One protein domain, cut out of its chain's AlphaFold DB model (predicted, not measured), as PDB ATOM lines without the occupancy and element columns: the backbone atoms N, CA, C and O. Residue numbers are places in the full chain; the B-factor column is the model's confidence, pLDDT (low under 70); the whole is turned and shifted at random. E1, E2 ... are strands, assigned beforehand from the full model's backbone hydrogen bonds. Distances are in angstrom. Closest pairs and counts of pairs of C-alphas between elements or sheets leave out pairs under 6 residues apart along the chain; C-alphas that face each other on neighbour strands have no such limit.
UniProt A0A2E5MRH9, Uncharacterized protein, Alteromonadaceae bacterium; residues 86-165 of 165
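AT A GLANCE: This is residues 86 to 165 of the 165 residues of an uncharacterized protein of Alteromonadaceae bacterium (UniProt A0A2E5MRH9). With little regular structure, this is a small body built on one twisted antiparallel sheet, E2, E1, E5, E6, with a hairpin, E3 and E4, running on from E2, and a tail, residues 156 to 165, sticking out. The printed part has 80 residues, no named helix and six strands, E1 to E6 along the chain, holding 24 residues: all strand. It is only just loose, close to compact, with a radius of gyration of the C-alphas of 14.3 A, spanning 54 by 27 by 21 A.

HOW THE PARTS SIT: Look first at inner strands E1, residues 90 to 94, and E5, residues 134 to 139, antiparallel at 154 degrees; N 92 and O 137 are 2.9 A apart, within hydrogen-bond range. Edge strand E2, residues 107 to 109, forms a hairpin with E1: N 107 and O 93, 2.9 A. Edge strand E6, residues 150 to 152, forms one with E5: N 136 and O 150, 2.8 A. E2 runs on at 61 degrees into E3, residues 111 to 114, whose hairpin partner is E4, residues 119 to 121: N 120 and O 113, 3.0 A.

IN THESE COORDINATES: Find C-alpha 90 at (39.105, 187.460, 104.996), where E1 begins its 13.4 A. E5 runs 16.3 A; E6 ends at (48.618, 180.411, 116.261).

THE WHOLE: The farthest C-alphas, Ser 86 and Glu 165, are 55.0 A apart. The printed part has no cut; links E1 to E2 and E4 to E5 are long. Residues 156 to 165 have pLDDT under 70.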
ATOM      1  N   SER A  86      35.667 190.872  96.497       92.06
ATOM      2  CA  SER A  86      34.268 191.290  96.352       92.06
ATOM      3  C   SER A  86      33.480 191.231  97.667       92.06
ATOM      4  O   SER A  86      32.304 191.568  97.686       92.06
ATOM      5  N   SER A  87      34.109 190.769  98.751       91.38
ATOM      6  CA  SER A  87      33.530 190.655 100.093       91.38
ATOM      7  C   SER A  87      34.553 191.098 101.148       91.38
ATOM      8  O   SER A  87      35.758 190.889 100.941       91.38
ATOM      9  N   PRO A  88      34.112 191.663 102.293       92.44
ATOM     10  CA  PRO A  88      34.990 191.908 103.433       92.44
ATOM     11  C   PRO A  88      35.531 190.618 104.067       92.44
ATOM     12  O   PRO A  88      36.495 190.708 104.832       92.44
ATOM     13  N   ALA A  89      34.964 189.447 103.758       94.06
ATOM     14  CA  ALA A  89      35.404 188.184 104.326       94.06
ATOM     15  C   ALA A  89      36.873 187.894 104.008       94.06
ATOM     16  O   ALA A  89      37.296 187.854 102.844       94.06
ATOM     17  N   ARG A  90      37.661 187.706 105.066       95.62
ATOM     18  CA  ARG A  90      39.105 187.460 104.996       95.62
ATOM     19  C   ARG A  90      39.623 186.926 106.323       95.62
ATOM     20  O   ARG A  90      38.972 187.061 107.357       95.62
ATOM     21  N   VAL A  91      40.818 186.354 106.279       96.88
ATOM     22  CA  VAL A  91      41.578 185.993 107.474       96.88
ATOM     23  C   VAL A  91      42.739 186.960 107.630       96.88
ATOM     24  O   VAL A  91      43.393 187.308 106.648       96.88
ATOM     25  N   GLU A  92      43.002 187.380 108.859       96.81
ATOM     26  CA  GLU A  92      44.148 188.210 109.215       96.81
ATOM     27  C   GLU A  92      44.899 187.613 110.403       96.81
ATOM     28  O   GLU A  92      44.313 186.906 111.223       96.81
ATOM     29  N   ILE A  93      46.187 187.924 110.519       96.81
ATOM     30  CA  ILE A  93      46.974 187.671 111.730       96.81
ATOM     31  C   ILE A  93      47.426 188.986 112.359       96.81
ATOM     32  O   ILE A  93      47.629 189.970 111.652       96.81
ATOM     33  N   SER A  94      47.594 189.001 113.677       96.31
ATOM     34  CA  SER A  94      48.169 190.119 114.433       96.31
ATOM     35  C   SER A  94      48.945 189.604 115.642       96.31
ATOM     36  O   SER A  94      48.656 188.510 116.127       96.31
ATOM     37  N   SER A  95      49.881 190.396 116.174       95.69
ATOM     38  CA  SER A  95      50.543 190.088 117.450       95.69
ATOM     39  C   SER A  95      49.707 190.464 118.681       95.69
ATOM     40  O   SER A  95      50.080 190.187 119.823       95.69
ATOM     41  N   SER A  96      48.540 191.089 118.483       96.06
ATOM     42  CA  SER A  96      47.590 191.341 119.564       96.06
ATOM     43  C   SER A  96      46.599 190.196 119.715       96.06
ATOM     44  O   SER A  96      46.070 189.701 118.731       96.06
ATOM     45  N   ALA A  97      46.276 189.840 120.959       96.81
ATOM     46  CA  ALA A  97      45.241 188.853 121.266       96.81
ATOM     47  C   ALA A  97      43.809 189.407 121.134       96.81
ATOM     48  O   ALA A  97      42.854 188.632 121.081       96.81
ATOM     49  N   ILE A  98      43.638 190.735 121.106       97.31
ATOM     50  CA  ILE A  98      42.335 191.416 121.087       97.31
ATOM     51  C   ILE A  98      42.237 192.275 119.824       97.31
ATOM     52  O   ILE A  98      43.079 193.149 119.614       97.31
ATOM     53  N   TRP A  99      41.189 192.071 119.019       95.44
ATOM     54  CA  TRP A  99      41.028 192.723 117.716       95.44
ATOM     55  C   TRP A  99      41.093 194.249 117.807       95.44
ATOM     56  O   TRP A  99      41.835 194.881 117.054       95.44
ATOM     57  N   SER A 100      40.398 194.860 118.767       93.69
ATOM     58  CA  SER A 100      40.402 196.319 118.964       93.69
ATOM     59  C   SER A 100      41.781 196.925 119.283       93.69
ATOM     60  O   SER A 100      41.943 198.140 119.204       93.69
ATOM     61  N   LYS A 101      42.795 196.108 119.604       94.69
ATOM     62  CA  LYS A 101      44.173 196.546 119.889       94.69
ATOM     63  C   LYS A 101      45.162 196.289 118.749       94.69
ATOM     64  O   LYS A 101      46.338 196.615 118.885       94.69
ATOM     65  N   THR A 102      44.704 195.716 117.639       92.44
ATOM     66  CA  THR A 102      45.553 195.348 116.492       92.44
ATOM     67  C   THR A 102      45.978 196.559 115.641       92.44
ATOM     68  O   THR A 102      47.094 196.590 115.134       92.44
ATOM     69  N   ASN A 103      45.148 197.606 115.514       87.94
ATOM     70  CA  ASN A 103      45.439 198.820 114.721       87.94
ATOM     71  C   ASN A 103      45.967 198.501 113.301       87.94
ATOM     72  O   ASN A 103      45.305 197.784 112.557       87.94
ATOM     73  N   LYS A 104      47.148 199.008 112.916       89.12
ATOM     74  CA  LYS A 104      47.815 198.699 111.634       89.12
ATOM     75  C   LYS A 104      48.629 197.403 111.633       89.12
ATOM     76  O   LYS A 104      49.123 197.006 110.586       89.12
ATOM     77  N   ASN A 105      48.807 196.778 112.792       92.81
ATOM     78  CA  ASN A 105      49.616 195.579 112.969       92.81
ATOM     79  C   ASN A 105      48.785 194.344 112.597       92.81
ATOM     80  O   ASN A 105      48.288 193.630 113.467       92.81
ATOM     81  N   LYS A 106      48.550 194.159 111.296       93.94
ATOM     82  CA  LYS A 106      47.743 193.066 110.754       93.94
ATOM     83  C   LYS A 106      48.266 192.634 109.396       93.94
ATOM     84  O   LYS A 106      48.604 193.495 108.590       93.94
ATOM     85  N   GLU A 107      48.227 191.334 109.126       94.81
ATOM     86  CA  GLU A 107      48.600 190.765 107.827       94.81
ATOM     87  C   GLU A 107      47.483 189.877 107.286       94.81
ATOM     88  O   GLU A 107      47.058 188.923 107.945       94.81
ATOM     89  N   ILE A 108      47.003 190.177 106.077       95.50
ATOM     90  CA  ILE A 108      45.979 189.365 105.409       95.50
ATOM     91  C   ILE A 108      46.588 188.028 104.993       95.50
ATOM     92  O   ILE A 108      47.671 187.970 104.417       95.50
ATOM     93  N   GLN A 109      45.856 186.949 105.257       95.81
ATOM     94  CA  GLN A 109      46.249 185.597 104.888       95.81
ATOM     95  C   GLN A 109      45.516 185.182 103.608       95.81
ATOM     96  O   GLN A 109      44.280 185.123 103.608       95.81
ATOM     97  N   PRO A 110      46.233 184.889 102.507       90.19
ATOM     98  CA  PRO A 110      45.615 184.370 101.296       90.19
ATOM     99  C   PRO A 110      44.842 183.080 101.588       90.19
ATOM    100  O   PRO A 110      45.398 182.095 102.087       90.19
ATOM    101  N   LYS A 111      43.540 183.090 101.282       85.12
ATOM    102  CA  LYS A 111      42.671 181.923 101.455       85.12
ATOM    103  C   LYS A 111      43.056 180.807 100.484       85.12
ATOM    104  O   LYS A 111      43.242 181.054  99.294       85.12
ATOM    105  N   VAL A 112      43.118 179.587 101.003       83.88
ATOM    106  CA  VAL A 112      43.226 178.346 100.225       83.88
ATOM    107  C   VAL A 112      41.827 177.769 100.011       83.88
ATOM    108  O   VAL A 112      41.456 177.467  98.879       83.88
ATOM    109  N   SER A 113      41.013 177.703 101.070       92.19
ATOM    110  CA  SER A 113      39.616 177.267 101.009       92.19
ATOM    111  C   SER A 113      38.757 177.949 102.084       92.19
ATOM    112  O   SER A 113      39.268 178.432 103.094       92.19
ATOM    113  N   TRP A 114      37.446 178.044 101.840       91.94
ATOM    114  CA  TRP A 114      36.479 178.616 102.780       91.94
ATOM    115  C   TRP A 114      35.174 177.825 102.721       91.94
ATOM    116  O   TRP A 114      34.496 177.810 101.693       91.94
ATOM    117  N   ALA A 115      34.832 177.172 103.823       90.62
ATOM    118  CA  ALA A 115      33.609 176.414 104.024       90.62
ATOM    119  C   ALA A 115      32.976 176.798 105.369       90.62
ATOM    120  O   ALA A 115      33.608 177.438 106.208       90.62
ATOM    121  N   GLU A 116      31.729 176.386 105.598       86.44
ATOM    122  CA  GLU A 116      31.008 176.711 106.838       86.44
ATOM    123  C   GLU A 116      31.736 176.230 108.103       86.44
ATOM    124  O   GLU A 116      31.671 176.884 109.141       86.44
ATOM    125  N   SER A 117      32.436 175.094 108.023       89.31
ATOM    126  CA  SER A 117      33.113 174.467 109.162       89.31
ATOM    127  C   SER A 117      34.636 174.581 109.145       89.31
ATOM    128  O   SER A 117      35.275 174.166 110.109       89.31
ATOM    129  N   GLU A 118      35.234 175.071 108.059       92.75
ATOM    130  CA  GLU A 118      36.686 175.060 107.878       92.75
ATOM    131  C   GLU A 118      37.134 176.203 106.968       92.75
ATOM    132  O   GLU A 118      36.565 176.433 105.901       92.75
ATOM    133  N   ILE A 119      38.177 176.909 107.395       93.44
ATOM    134  CA  ILE A 119      38.864 177.914 106.592       93.44
ATOM    135  C   ILE A 119      40.330 177.515 106.557       93.44
ATOM    136  O   ILE A 119      40.975 177.405 107.600       93.44
ATOM    137  N   GLU A 120      40.855 177.322 105.356       94.06
ATOM    138  CA  GLU A 120      42.261 177.020 105.135       94.06
ATOM    139  C   GLU A 120      42.949 178.251 104.551       94.06
ATOM    140  O   GLU A 120      42.450 178.882 103.614       94.06
ATOM    141  N   VAL A 121      44.113 178.594 105.094       93.00
ATOM    142  CA  VAL A 121      44.903 179.750 104.665       93.00
ATOM    143  C   VAL A 121      46.364 179.373 104.503       93.00
ATOM    144  O   VAL A 121      46.871 178.489 105.191       93.00
ATOM    145  N   SER A 122      47.058 180.077 103.613       91.31
ATOM    146  CA  SER A 122      48.519 180.032 103.556       91.31
ATOM    147  C   SER A 122      49.078 181.065 104.524       91.31
ATOM    148  O   SER A 122      48.823 182.256 104.349       91.31
ATOM    149  N   LEU A 123      49.823 180.611 105.537       91.75
ATOM    150  CA  LEU A 123      50.434 181.511 106.510       91.75
ATOM    151  C   LEU A 123      51.470 182.409 105.813       91.75
ATOM    152  O   LEU A 123      52.504 181.929 105.353       91.75
ATOM    153  N   ASN A 124      51.190 183.706 105.763       92.56
ATOM    154  CA  ASN A 124      52.092 184.766 105.350       92.56
ATOM    155  C   ASN A 124      52.378 185.655 106.562       92.56
ATOM    156  O   ASN A 124      51.487 186.351 107.047       92.56
ATOM    157  N   LEU A 125      53.617 185.620 107.053       92.81
ATOM    158  CA  LEU A 125      54.002 186.390 108.234       92.81
ATOM    159  C   LEU A 125      54.116 187.889 107.952       92.81
ATOM    160  O   LEU A 125      53.977 188.664 108.889       92.81
ATOM    161  N   GLY A 126      54.336 188.303 106.699       91.75
ATOM    162  CA  GLY A 126      54.495 189.715 106.348       91.75
ATOM    163  C   GLY A 126      55.511 190.414 107.258       91.75
ATOM    164  O   GLY A 126      56.682 190.036 107.297       91.75
ATOM    165  N   GLN A 127      55.052 191.414 108.015       89.88
ATOM    166  CA  GLN A 127      55.878 192.161 108.971       89.88
ATOM    167  C   GLN A 127      56.295 191.391 110.242       89.88
ATOM    168  O   GLN A 127      57.130 191.889 110.997       89.88
ATOM    169  N   PHE A 128      55.695 190.232 110.514       93.44
ATOM    170  CA  PHE A 128      55.890 189.464 111.745       93.44
ATOM    171  C   PHE A 128      57.051 188.475 111.655       93.44
ATOM    172  O   PHE A 128      57.397 187.987 110.578       93.44
ATOM    173  N   VAL A 129      57.607 188.110 112.812       90.62
ATOM    174  CA  VAL A 129      58.559 186.992 112.925       90.62
ATOM    175  C   VAL A 129      57.934 185.767 113.593       90.62
ATOM    176  O   VAL A 129      56.956 185.853 114.331       90.62
ATOM    177  N   GLU A 130      58.507 184.592 113.331       85.81
ATOM    178  CA  GLU A 130      57.965 183.294 113.759       85.81
ATOM    179  C   GLU A 130      57.924 183.096 115.285       85.81
ATOM    180  O   GLU A 130      57.200 182.225 115.773       85.81
ATOM    181  N   GLU A 131      58.727 183.852 116.035       85.94
ATOM    182  CA  GLU A 131      58.794 183.820 117.498       85.94
ATOM    183  C   GLU A 131      57.716 184.666 118.188       85.94
ATOM    184  O   GLU A 131      57.571 184.577 119.408       85.94
ATOM    185  N   GLU A 132      56.986 185.502 117.445       89.19
ATOM    186  CA  GLU A 132      55.935 186.341 118.017       89.19
ATOM    187  C   GLU A 132      54.702 185.524 118.422       89.19
ATOM    188  O   GLU A 132      54.331 184.527 117.796       89.19
ATOM    189  N   ASP A 133      54.021 185.991 119.471       91.50
ATOM    190  CA  ASP A 133      52.683 185.516 119.797       91.50
ATOM    191  C   ASP A 133      51.699 186.062 118.767       91.50
ATOM    192  O   ASP A 133      51.272 187.211 118.849       91.50
ATOM    193  N   LEU A 134      51.350 185.227 117.791       95.56
ATOM    194  CA  LEU A 134      50.431 185.587 116.720       95.56
ATOM    195  C   LEU A 134      49.036 185.026 116.966       95.56
ATOM    196  O   LEU A 134      48.846 183.939 117.520       95.56
ATOM    197  N   TYR A 135      48.045 185.775 116.506       96.69
ATOM    198  CA  TYR A 135      46.637 185.463 116.662       96.69
ATOM    199  C   TYR A 135      45.914 185.630 115.337       96.69
ATOM    200  O   TYR A 135      46.097 186.629 114.648       96.69
ATOM    201  N   LEU A 136      45.078 184.652 115.006       96.75
ATOM    202  CA  LEU A 136      44.274 184.611 113.800       96.75
ATOM    203  C   LEU A 136      42.886 185.207 114.050       96.75
ATOM    204  O   LEU A 136      42.221 184.928 115.056       96.75
ATOM    205  N   TYR A 137      42.454 186.006 113.086       97.88
ATOM    206  CA  TYR A 137      41.175 186.686 113.032       97.88
ATOM    207  C   TYR A 137      40.448 186.316 111.748       97.88
ATOM    208  O   TYR A 137      41.027 186.349 110.667       97.88
ATOM    209  N   VAL A 138      39.171 185.983 111.873       96.62
ATOM    210  CA  VAL A 138      38.261 185.692 110.773       96.62
ATOM    211  C   VAL A 138      37.257 186.828 110.707       96.62
ATOM    212  O   VAL A 138      36.488 187.039 111.644       96.62
ATOM    213  N   ILE A 139      37.275 187.554 109.595       95.75
ATOM    214  CA  ILE A 139      36.266 188.544 109.247       95.75
ATOM    215  C   ILE A 139      35.264 187.841 108.329       95.75
ATOM    216  O   ILE A 139      35.680 187.208 107.357       95.75
ATOM    217  N   ASN A 140      33.968 187.923 108.628       93.62
ATOM    218  CA  ASN A 140      32.912 187.316 107.813       93.62
ATOM    219  C   ASN A 140      32.405 188.262 106.703       93.62
ATOM    220  O   ASN A 140      32.870 189.395 106.570       93.62
ATOM    221  N   ASP A 141      31.434 187.805 105.905       92.19
ATOM    222  CA  ASP A 141      30.858 188.582 104.794       92.19
ATOM    223  C   ASP A 141      30.127 189.858 105.244       92.19
ATOM    224  O   ASP A 141      30.004 190.802 104.467       92.19
ATOM    225  N   ASN A 142      29.700 189.932 106.508       91.81
ATOM    226  CA  ASN A 142      29.103 191.134 107.097       91.81
ATOM    227  C   ASN A 142      30.160 192.104 107.662       91.81
ATOM    228  O   ASN A 142      29.822 193.172 108.171       91.81
ATOM    229  N   GLY A 143      31.447 191.742 107.605       91.50
ATOM    230  CA  GLY A 143      32.538 192.512 108.201       91.50
ATOM    231  C   GLY A 143      32.669 192.350 109.719       91.50
ATOM    232  O   GLY A 143      33.409 193.109 110.346       91.50
ATOM    233  N   GLU A 144      31.971 191.385 110.320       94.69
ATOM    234  CA  GLU A 144      32.092 191.052 111.740       94.69
ATOM    235  C   GLU A 144      33.326 190.175 111.965       94.69
ATOM    236  O   GLU A 144      33.689 189.366 111.112       94.69
ATOM    237  N   VAL A 145      33.964 190.318 113.125       96.38
ATOM    238  CA  VAL A 145      35.239 189.670 113.454       96.38
ATOM    239  C   VAL A 145      35.198 189.068 114.851       96.38
ATOM    240  O   VAL A 145      34.530 189.589 115.746       96.38
ATOM    241  N   ASN A 146      35.932 187.978 115.067       96.75
ATOM    242  CA  ASN A 146      36.161 187.468 116.414       96.75
ATOM    243  C   ASN A 146      36.981 188.476 117.237       96.75
ATOM    244  O   ASN A 146      38.145 188.727 116.947       96.75
ATOM    245  N   GLU A 147      36.396 189.028 118.305       97.00
ATOM    246  CA  GLU A 147      37.095 190.016 119.145       97.00
ATOM    247  C   GLU A 147      38.342 189.418 119.821       97.00
ATOM    248  O   GLU A 147      39.372 190.080 119.943       97.00
ATOM    249  N   GLN A 148      38.265 188.145 120.218       98.31
ATOM    250  CA  GLN A 148      39.389 187.382 120.756       98.31
ATOM    251  C   GLN A 148      40.040 186.559 119.642       98.31
ATOM    252  O   GLN A 148      39.387 185.709 119.035       98.31
ATOM    253  N   GLY A 149      41.329 186.786 119.402       97.06
ATOM    254  CA  GLY A 149      42.091 186.083 118.375       97.06
ATOM    255  C   GLY A 149      42.399 184.630 118.750       97.06
ATOM    256  O   GLY A 149      42.612 184.310 119.926       97.06
ATOM    257  N   PHE A 150      42.461 183.751 117.748       95.31
ATOM    258  CA  PHE A 150      42.900 182.365 117.914       95.31
ATOM    259  C   PHE A 150      44.420 182.318 117.902       95.31
ATOM    260  O   PHE A 150      45.026 182.592 116.871       95.31
ATOM    261  N   ARG A 151      45.054 181.980 119.027       94.50
ATOM    262  CA  ARG A 151      46.518 181.899 119.072       94.50
ATOM    263  C   ARG A 151      47.008 180.858 118.068       94.50
ATOM    264  O   ARG A 151      46.595 179.700 118.124       94.50
ATOM    265  N   ILE A 152      47.906 181.279 117.190       91.38
ATOM    266  CA  ILE A 152      48.618 180.411 116.261       91.38
ATOM    267  C   ILE A 152      50.072 180.288 116.704       91.38
ATOM    268  O   ILE A 152      50.582 181.069 117.502       91.38
ATOM    269  N   CYS A 153      50.729 179.249 116.219       83.81
ATOM    270  CA  CYS A 153      52.078 178.904 116.624       83.81
ATOM    271  C   CYS A 153      52.842 178.482 115.369       83.81
ATOM    272  O   CYS A 153      52.815 177.299 115.016       83.81
ATOM    273  N   PRO A 154      53.488 179.434 114.671       77.88
ATOM    274  CA  PRO A 154      54.173 179.163 113.406       77.88
ATOM    275  C   PRO A 154      55.226 178.049 113.514       77.88
ATOM    276  O   PRO A 154      55.425 177.290 112.571       77.88
ATOM    277  N   LYS A 155      55.850 177.898 114.694       76.25
ATOM    278  CA  LYS A 155      56.851 176.858 115.001       76.25
ATOM    279  C   LYS A 155      56.322 175.649 115.770       76.25
ATOM    280  O   LYS A 155      57.126 174.867 116.285       76.25
ATOM    281  N   CYS A 156      55.009 175.471 115.910       66.94
ATOM    282  CA  CYS A 156      54.523 174.325 116.672       66.94
ATOM    283  C   CYS A 156      54.948 173.016 115.991       66.94
ATOM    284  O   CYS A 156      54.763 172.864 114.784       66.94
ATOM    285  N   PRO A 157      55.544 172.062 116.732       61.38
ATOM    286  CA  PRO A 157      55.968 170.804 116.143       61.38
ATOM    287  C   PRO A 157      54.755 170.097 115.529       61.38
ATOM    288  O   PRO A 157      53.734 169.924 116.192       61.38
ATOM    289  N   ASN A 158      54.894 169.636 114.280       58.47
ATOM    290  CA  ASN A 158      53.814 169.034 113.475       58.47
ATOM    291  C   ASN A 158      53.137 167.792 114.092       58.47
ATOM    292  O   ASN A 158      52.162 167.286 113.543       58.47
ATOM    293  N   LYS A 159      53.664 167.287 115.208       55.03
ATOM    294  CA  LYS A 159      53.085 166.353 116.183       55.03
ATOM    295  C   LYS A 159      54.240 165.953 117.091       55.03
ATOM    296  O   LYS A 159      55.182 165.309 116.632       55.03
ATOM    297  N   THR A 160      54.192 166.305 118.368       53.09
ATOM    298  CA  THR A 160      55.181 165.802 119.327       53.09
ATOM    299  C   THR A 160      54.932 164.310 119.540       53.09
ATOM    300  O   THR A 160      53.963 163.931 120.196       53.09
ATOM    301  N   GLN A 161      55.780 163.440 118.985       55.62
ATOM    302  CA  GLN A 161      55.823 162.046 119.423       55.62
ATOM    303  C   GLN A 161      56.528 161.999 120.781       55.62
ATOM    304  O   GLN A 161      57.750 162.092 120.865       55.62
ATOM    305  N   LEU A 162      55.741 161.874 121.848       60.81
ATOM    306  CA  LEU A 162      56.238 161.538 123.179       60.81
ATOM    307  C   LEU A 162      56.820 160.120 123.124       60.81
ATOM    308  O   LEU A 162      56.078 159.142 123.037       60.81
ATOM    309  N   LYS A 163      58.150 160.001 123.156       59.53
ATOM    310  CA  LYS A 163      58.807 158.758 123.560       59.53
ATOM    311  C   LYS A 163      59.002 158.816 125.067       59.53
ATOM    312  O   LYS A 163      59.738 159.665 125.559       59.53
ATOM    313  N   LEU A 164      58.296 157.944 125.774       55.66
ATOM    314  CA  LEU A 164      58.619 157.604 127.152       55.66
ATOM    315  C   LEU A 164      59.687 156.507 127.082       55.66
ATOM    316  O   LEU A 164      59.456 155.490 126.422       55.66
ATOM    317  N   GLU A 165      60.848 156.761 127.680       67.50
ATOM    318  CA  GLU A 165      61.836 155.722 128.008       67.50
ATOM    319  C   GLU A 165      61.483 155.067 129.347       67.50
ATOM    320  O   GLU A 165      61.027 155.799 130.258       67.50
TER     321      GLU A 165